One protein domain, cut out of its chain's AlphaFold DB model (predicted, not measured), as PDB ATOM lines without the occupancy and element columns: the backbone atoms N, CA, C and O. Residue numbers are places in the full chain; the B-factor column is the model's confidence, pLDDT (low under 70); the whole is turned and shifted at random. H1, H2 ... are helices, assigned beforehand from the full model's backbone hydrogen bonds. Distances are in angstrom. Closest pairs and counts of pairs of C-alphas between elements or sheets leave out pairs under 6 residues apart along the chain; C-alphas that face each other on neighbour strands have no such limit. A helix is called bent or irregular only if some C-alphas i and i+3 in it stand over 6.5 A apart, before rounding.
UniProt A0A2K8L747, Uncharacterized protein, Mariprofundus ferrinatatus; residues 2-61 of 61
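What this domain is: This is residues 2 to 61 of the 61 residues of an uncharacterized protein of Mariprofundus ferrinatatus (UniProt A0A2K8L747). The model is an open, three-sided frame of helices, shaped like a U: H1 and H3 make the two long arms, H2 makes the base between them, and the space between the arms is empty. H1 leads to one end of the base, and H3 leads away from the other. The printed part has 60 residues with three named helices, H1, H2 and H3 in that order along the chain, and no named strand; the class is all helix. The whole is loose, with a radius of gyration of the C-alphas of 14.4 A, and flat in outline, spanning 39 by 29 by 15 A.

How they stand to each other: H1, residues 2 to 21, touches no helix. It is close to but not clearly touching H2, residues 23 to 35; their closest C-alphas, those of Tyr 19 and Met 26, are 6.7 A apart. The lines of H1 and H2 stand about perpendicular, at 81 degrees. H3, residues 38 to 59, is apart from H1 and also from H2. In H1 and H3 every O i to N i+4 pair is within hydrogen-bond range; in H2 7 of 9 are.

Where its parts are: H1 begins at C-alpha 2 (226.415, 381.066, 274.334) and is 28.0 A long from first to last C-alpha. H2 begins at C-alpha 23 (219.802, 403.143, 254.456) and is 20.1 A long; it is irregular, but only just: C-alphas 31 and 34 are 6.9 A apart. H3, the longest helix with 22 residues, measures 31.7 A and ends at C-alpha 59 (235.314, 393.873, 279.231).

The domain as a whole: The two C-alphas farthest apart are those of Glu 35 and Ser 61, at 39.8 A. The links H1 to H2 and H2 to H3 are tight, and the printed part has no cut. The mean pLDDT of the printed part is 94.2; residue 61, the chain's last, is under 70.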
ATOM      1  N   ASP A   2     227.362 379.940 274.279       85.31
ATOM      2  CA  ASP A   2     226.415 381.066 274.334       85.31
ATOM      3  C   ASP A   2     227.033 382.414 273.940       85.31
ATOM      4  O   ASP A   2     226.423 383.164 273.188       85.31
ATOM      5  N   ASP A   3     228.283 382.681 274.332       87.75
ATOM      6  CA  ASP A   3     228.971 383.929 273.962       87.75
ATOM      7  C   ASP A   3     229.131 384.116 272.450       87.75
ATOM      8  O   ASP A   3     229.089 385.241 271.959       87.75
ATOM      9  N   LEU A   4     229.327 383.024 271.700       88.62
ATOM     10  CA  LEU A   4     229.459 383.087 270.245       88.62
ATOM     11  C   LEU A   4     228.119 383.466 269.613       88.62
ATOM     12  O   LEU A   4     228.069 384.335 268.747       88.62
ATOM     13  N   TRP A   5     227.033 382.844 270.076       94.75
ATOM     14  CA  TRP A   5     225.681 383.165 269.621       94.75
ATOM     15  C   TRP A   5     225.267 384.582 270.012       94.75
ATOM     16  O   TRP A   5     224.681 385.286 269.192       94.75
ATOM     17  N   ALA A   6     225.629 385.035 271.212       93.50
ATOM     18  CA  ALA A   6     225.405 386.406 271.652       93.50
ATOM     19  C   ALA A   6     226.193 387.414 270.802       93.50
ATOM     20  O   ALA A   6     225.627 388.412 270.360       93.50
ATOM     21  N   ALA A   7     227.470 387.143 270.514       92.25
ATOM     22  CA  ALA A   7     228.290 387.999 269.658       92.25
ATOM     23  C   ALA A   7     227.731 388.082 268.230       92.25
ATOM     24  O   ALA A   7     227.617 389.175 267.679       92.25
ATOM     25  N   LEU A   8     227.323 386.946 267.651       94.62
ATOM     26  CA  LEU A   8     226.671 386.905 266.340       94.62
ATOM     27  C   LEU A   8     225.348 387.679 266.343       94.62
ATOM     28  O   LEU A   8     225.113 388.489 265.448       94.62
ATOM     29  N   GLY A   9     224.508 387.479 267.360       96.50
ATOM     30  CA  GLY A   9     223.254 388.213 267.515       96.50
ATOM     31  C   GLY A   9     223.478 389.722 267.613       96.50
ATOM     32  O   GLY A   9     222.801 390.489 266.935       96.50
ATOM     33  N   LEU A  10     224.474 390.153 268.391       95.06
ATOM     34  CA  LEU A  10     224.801 391.567 268.551       95.06
ATOM     35  C   LEU A  10     225.302 392.198 267.245       95.06
ATOM     36  O   LEU A  10     224.878 393.302 266.913       95.06
ATOM     37  N   VAL A  11     226.149 391.496 266.483       95.44
ATOM     38  CA  VAL A  11     226.590 391.962 265.157       95.44
ATOM     39  C   VAL A  11     225.391 392.156 264.232       95.44
ATOM     40  O   VAL A  11     225.280 393.204 263.606       95.44
ATOM     41  N   LEU A  12     224.451 391.204 264.193       97.19
ATOM     42  CA  LEU A  12     223.246 391.322 263.364       97.19
ATOM     43  C   LEU A  12     222.342 392.482 263.793       97.19
ATOM     44  O   LEU A  12     221.793 393.168 262.933       97.19
ATOM     45  N   VAL A  13     222.194 392.722 265.099       98.00
ATOM     46  CA  VAL A  13     221.428 393.867 265.617       98.00
ATOM     47  C   VAL A  13     222.070 395.183 265.191       98.00
ATOM     48  O   VAL A  13     221.364 396.070 264.719       98.00
ATOM     49  N   ILE A  14     223.392 395.313 265.331       96.31
ATOM     50  CA  ILE A  14     224.112 396.540 264.974       96.31
ATOM     51  C   ILE A  14     224.041 396.781 263.464       96.31
ATOM     52  O   ILE A  14     223.628 397.860 263.043       96.31
ATOM     53  N   GLU A  15     224.379 395.778 262.654       95.69
ATOM     54  CA  GLU A  15     224.297 395.858 261.193       95.69
ATOM     55  C   GLU A  15     222.867 396.201 260.749       95.69
ATOM     56  O   GLU A  15     222.642 397.195 260.055       95.69
ATOM     57  N   GLY A  16     221.868 395.454 261.231       96.69
ATOM     58  CA  GLY A  16     220.454 395.680 260.928       96.69
ATOM     59  C   GLY A  16     219.961 397.074 261.318       96.69
ATOM     60  O   GLY A  16     219.232 397.702 260.551       96.69
ATOM     61  N   ALA A  17     220.388 397.593 262.473       97.50
ATOM     62  CA  ALA A  17     220.048 398.942 262.910       97.50
ATOM     63  C   ALA A  17     220.631 400.006 261.972       97.50
ATOM     64  O   ALA A  17     219.930 400.958 261.634       97.50
ATOM     65  N   ILE A  18     221.872 399.839 261.504       96.44
ATOM     66  CA  ILE A  18     222.483 400.764 260.541       96.44
ATOM     67  C   ILE A  18     221.708 400.744 259.217       96.44
ATOM     68  O   ILE A  18     221.387 401.811 258.690       96.44
ATOM     69  N   TYR A  19     221.342 399.561 258.708       94.19
ATOM     70  CA  TYR A  19     220.525 399.443 257.494       94.19
ATOM     71  C   TYR A  19     219.135 400.079 257.653       94.19
ATOM     72  O   TYR A  19     218.657 400.736 256.730       94.19
ATOM     73  N   ALA A  20     218.489 399.904 258.809       97.44
ATOM     74  CA  ALA A  20     217.138 400.407 259.060       97.44
ATOM     75  C   ALA A  20     217.097 401.922 259.312       97.44
ATOM     76  O   ALA A  20     216.204 402.605 258.814       97.44
ATOM     77  N   LEU A  21     218.053 402.451 260.082       97.94
ATOM     78  CA  LEU A  21     218.094 403.865 260.466       97.94
ATOM     79  C   LEU A  21     218.744 404.744 259.391       97.94
ATOM     80  O   LEU A  21     218.316 405.879 259.190       97.94
ATOM     81  N   PHE A  22     219.763 404.234 258.691       97.31
ATOM     82  CA  PHE A  22     220.579 405.015 257.757       97.31
ATOM     83  C   PHE A  22     220.778 404.313 256.398       97.31
ATOM     84  O   PHE A  22     221.915 404.161 255.936       97.31
ATOM     85  N   PRO A  23     219.698 403.926 255.691       95.62
ATOM     86  CA  PRO A  23     219.802 403.143 254.456       95.62
ATOM     87  C   PRO A  23     220.588 403.861 253.349       95.62
ATOM     88  O   PRO A  23     221.395 403.240 252.660       95.62
ATOM     89  N   GLN A  24     220.399 405.176 253.190       97.12
ATOM     90  CA  GLN A  24     221.083 405.943 252.140       97.12
ATOM     91  C   GLN A  24     222.591 406.055 252.383       97.12
ATOM     92  O   GLN A  24     223.374 405.869 251.457       97.12
ATOM     93  N   ALA A  25     223.006 406.267 253.635       95.06
ATOM     94  CA  ALA A  25     224.423 406.321 253.987       95.06
ATOM     95  C   ALA A  25     225.137 405.003 253.643       95.06
ATOM     96  O   ALA A  25     226.252 405.012 253.124       95.06
ATOM     97  N   MET A  26     224.469 403.870 253.876       95.81
ATOM     98  CA  MET A  26     225.001 402.554 253.540       95.81
ATOM     99  C   MET A  26     225.108 402.336 252.025       95.81
ATOM    100  O   MET A  26     226.128 401.849 251.539       95.81
ATOM    101  N   ILE A  27     224.090 402.738 251.260       95.88
ATOM    102  CA  ILE A  27     224.123 402.677 249.790       95.88
ATOM    103  C   ILE A  27     225.289 403.506 249.240       95.88
ATOM    104  O   ILE A  27     226.041 403.029 248.388       95.88
ATOM    105  N   ASP A  28     225.475 404.723 249.744       95.69
ATOM    106  CA  ASP A  28     226.558 405.600 249.299       95.69
ATOM    107  C   ASP A  28     227.938 405.069 249.697       95.69
ATOM    108  O   ASP A  28     228.878 405.159 248.906       95.69
ATOM    109  N   MET A  29     228.067 404.454 250.877       93.75
ATOM    110  CA  MET A  29     229.291 403.757 251.269       93.75
ATOM    111  C   MET A  29     229.608 402.616 250.296       93.75
ATOM    112  O   MET A  29     230.731 402.534 249.799       93.75
ATOM    113  N   MET A  30     228.621 401.772 249.973       93.94
ATOM    114  CA  MET A  30     228.803 400.646 249.053       93.94
ATOM    115  C   MET A  30     229.230 401.093 247.655       93.94
ATOM    116  O   MET A  30     230.087 400.457 247.047       93.94
ATOM    117  N   ARG A  31     228.691 402.210 247.156       95.94
ATOM    118  CA  ARG A  31     229.086 402.783 245.857       95.94
ATOM    119  C   ARG A  31     230.543 403.233 245.814       95.94
ATOM    120  O   ARG A  31     231.142 403.189 244.748       95.94
ATOM    121  N   ARG A  32     231.108 403.640 246.954       93.38
ATOM    122  CA  ARG A  32     232.506 404.085 247.069       93.38
ATOM    123  C   ARG A  32     233.485 402.930 247.280       93.38
ATOM    124  O   ARG A  32     234.670 403.101 247.023       93.38
ATOM    125  N   LEU A  33     233.024 401.753 247.720       92.44
ATOM    126  CA  LEU A  33     233.894 400.589 247.960       92.44
ATOM    127  C   LEU A  33     234.806 400.221 246.772       92.44
ATOM    128  O   LEU A  33     235.978 399.947 247.028       92.44
ATOM    129  N   PRO A  34     234.349 400.235 245.500       92.62
ATOM    130  CA  PRO A  34     235.203 399.909 244.353       92.62
ATOM    131  C   PRO A  34     236.352 400.899 244.129       92.62
ATOM    132  O   PRO A  34     237.360 400.544 243.524       92.62
ATOM    133  N   GLU A  35     236.210 402.136 244.609       94.44
ATOM    134  CA  GLU A  35     237.217 403.194 244.476       94.44
ATOM    135  C   GLU A  35     238.318 403.068 245.542       94.44
ATOM    136  O   GLU A  35     239.409 403.628 245.405       94.44
ATOM    137  N   ILE A  36     238.062 402.309 246.612       93.12
ATOM    138  CA  ILE A  36     239.006 402.107 247.708       93.12
ATOM    139  C   ILE A  36     239.980 400.986 247.343       93.12
ATOM    140  O   ILE A  36     239.600 399.861 247.025       93.12
ATOM    141  N   SER A  37     241.280 401.264 247.459       94.81
ATOM    142  CA  SER A  37     242.299 400.254 247.180       94.81
ATOM    143  C   SER A  37     242.188 399.041 248.128       94.81
ATOM    144  O   SER A  37     242.027 399.215 249.344       94.81
ATOM    145  N   PRO A  38     242.401 397.799 247.642       94.19
ATOM    146  CA  PRO A  38     242.353 396.597 248.485       94.19
ATOM    147  C   PRO A  38     243.334 396.617 249.666       94.19
ATOM    148  O   PRO A  38     243.147 395.925 250.665       94.19
ATOM    149  N   ARG A  39     244.422 397.394 249.573       96.12
ATOM    150  CA  ARG A  39     245.361 397.601 250.686       96.12
ATOM    151  C   ARG A  39     244.714 398.374 251.837       96.12
ATOM    152  O   ARG A  39     244.923 398.002 252.987       96.12
ATOM    153  N   SER A  40     243.933 399.407 251.530       95.12
ATOM    154  CA  SER A  40     243.261 400.234 252.539       95.12
ATOM    155  C   SER A  40     242.156 399.448 253.239       95.12
ATOM    156  O   SER A  40     242.091 399.465 254.464       95.12
ATOM    157  N   ILE A  41     241.374 398.667 252.481       95.00
ATOM    158  CA  ILE A  41     240.352 397.766 253.040       95.00
ATOM    159  C   ILE A  41     240.991 396.746 253.994       95.00
ATOM    160  O   ILE A  41     240.512 396.555 255.109       95.00
ATOM    161  N   ARG A  42     242.120 396.134 253.603       96.06
ATOM    162  CA  ARG A  42     242.857 395.207 254.479       96.06
ATOM    163  C   ARG A  42     243.341 395.873 255.762       96.06
ATOM    164  O   ARG A  42     243.194 395.289 256.830       96.06
ATOM    165  N   LEU A  43     243.914 397.073 255.668       97.75
ATOM    166  CA  LEU A  43     244.396 397.792 256.846       97.75
ATOM    167  C   LEU A  43     243.239 398.137 257.793       97.75
ATOM    168  O   LEU A  43     243.352 397.891 258.989       97.75
ATOM    169  N   ALA A  44     242.120 398.629 257.256       95.31
ATOM    170  CA  ALA A  44     240.917 398.907 258.034       95.31
ATOM    171  C   ALA A  44     240.397 397.647 258.744       95.31
ATOM    172  O   ALA A  44     240.106 397.694 259.937       95.31
ATOM    173  N   GLY A  45     240.365 396.505 258.049       95.50
ATOM    174  CA  GLY A  45     239.979 395.221 258.636       95.50
ATOM    175  C   GLY A  45     240.909 394.776 259.770       95.50
ATOM    176  O   GLY A  45     240.436 394.383 260.832       95.50
ATOM    177  N   ILE A  46     242.228 394.893 259.590       97.94
ATOM    178  CA  ILE A  46     243.210 394.556 260.636       97.94
ATOM    179  C   ILE A  46     243.019 395.448 261.869       97.94
ATOM    180  O   ILE A  46     243.014 394.949 262.995       97.94
ATOM    181  N   VAL A  47     242.823 396.755 261.668       97.94
ATOM    182  CA  VAL A  47     242.565 397.704 262.761       97.94
ATOM    183  C   VAL A  47     241.258 397.364 263.481       97.94
ATOM    184  O   VAL A  47     241.243 397.320 264.709       97.94
ATOM    185  N   ALA A  48     240.185 397.059 262.747       96.25
ATOM    186  CA  ALA A  48     238.904 396.667 263.332       96.25
ATOM    187  C   ALA A  48     239.018 395.388 264.178       96.25
ATOM    188  O   ALA A  48     238.499 395.346 265.292       96.25
ATOM    189  N   VAL A  49     239.753 394.374 263.701       96.50
ATOM    190  CA  VAL A  49     240.018 393.140 264.462       96.50
ATOM    191  C   VAL A  49     240.802 393.436 265.741       96.50
ATOM    192  O   VAL A  49     240.429 392.951 266.807       96.50
ATOM    193  N   ALA A  50     241.860 394.249 265.658       97.69
ATOM    194  CA  ALA A  50     242.670 394.607 266.821       97.69
ATOM    195  C   ALA A  50     241.850 395.356 267.884       97.69
ATOM    196  O   ALA A  50     241.916 395.020 269.067       97.69
ATOM    197  N   LEU A  51     241.035 396.328 267.463       97.06
ATOM    198  CA  LEU A  51     240.149 397.076 268.355       97.06
ATOM    199  C   LEU A  51     239.066 396.181 268.963       97.06
ATOM    200  O   LEU A  51     238.866 396.214 270.175       97.06
ATOM    201  N   GLY A  52     238.407 395.350 268.152       93.00
ATOM    202  CA  GLY A  52     237.385 394.415 268.624       93.00
ATOM    203  C   GLY A  52     237.941 393.436 269.657       93.00
ATOM    204  O   GLY A  52     237.353 393.256 270.723       93.00
ATOM    205  N   TRP A  53     239.122 392.868 269.396       94.75
ATOM    206  CA  TRP A  53     239.821 392.016 270.358       94.75
ATOM    207  C   TRP A  53     240.144 392.759 271.657       94.75
ATOM    208  O   TRP A  53     239.905 392.231 272.742       94.75
ATOM    209  N   MET A  54     240.642 393.994 271.559       96.44
ATOM    210  CA  MET A  54     241.001 394.804 272.718       96.44
ATOM    211  C   MET A  54     239.776 395.119 273.589       96.44
ATOM    212  O   MET A  54     239.837 394.945 274.804       96.44
ATOM    213  N   VAL A  55     238.644 395.494 272.986       93.69
ATOM    214  CA  VAL A  55     237.370 395.723 273.693       93.69
ATOM    215  C   VAL A  55     236.906 394.462 274.419       93.69
ATOM    216  O   VAL A  55     236.614 394.515 275.613       93.69
ATOM    217  N   VAL A  56     236.893 393.313 273.734       92.00
ATOM    218  CA  VAL A  56     236.524 392.030 274.351       92.00
ATOM    219  C   VAL A  56     237.462 391.706 275.512       92.00
ATOM    220  O   VAL A  56     237.000 391.312 276.581       92.00
ATOM    221  N   ARG A  57     238.773 391.905 275.333       94.00
ATOM    222  CA  ARG A  57     239.763 391.649 276.379       94.00
ATOM    223  C   ARG A  57     239.577 392.560 277.585       94.00
ATOM    224  O   ARG A  57     239.756 392.061 278.688       94.00
ATOM    225  N   PHE A  58     239.229 393.835 277.392       94.81
ATOM    226  CA  PHE A  58     238.983 394.784 278.480       94.81
ATOM    227  C   PHE A  58     237.715 394.452 279.265       94.81
ATOM    228  O   PHE A  58     237.768 394.403 280.488       94.81
ATOM    229  N   ILE A  59     236.601 394.177 278.581       90.56
ATOM    230  CA  ILE A  59     235.314 393.873 279.231       90.56
ATOM    231  C   ILE A  59     235.372 392.546 280.001       90.56
ATOM    232  O   ILE A  59     234.710 392.401 281.021       90.56
ATOM    233  N   ARG A  60     236.157 391.577 279.514       83.38
ATOM    234  CA  ARG A  60     236.316 390.251 280.136       83.38
ATOM    235  C   ARG A  60     237.557 390.140 281.040       83.38
ATOM    236  O   ARG A  60     237.982 389.020 281.314       83.38
ATOM    237  N   SER A  61     238.166 391.269 281.426       65.75
ATOM    238  CA  SER A  61     239.266 391.321 282.415       65.75
ATOM    239  C   SER A  61     238.747 391.074 283.818       65.75
ATOM    240  O   SER A  61     239.505 390.446 284.584       65.75
TER     241      SER A  61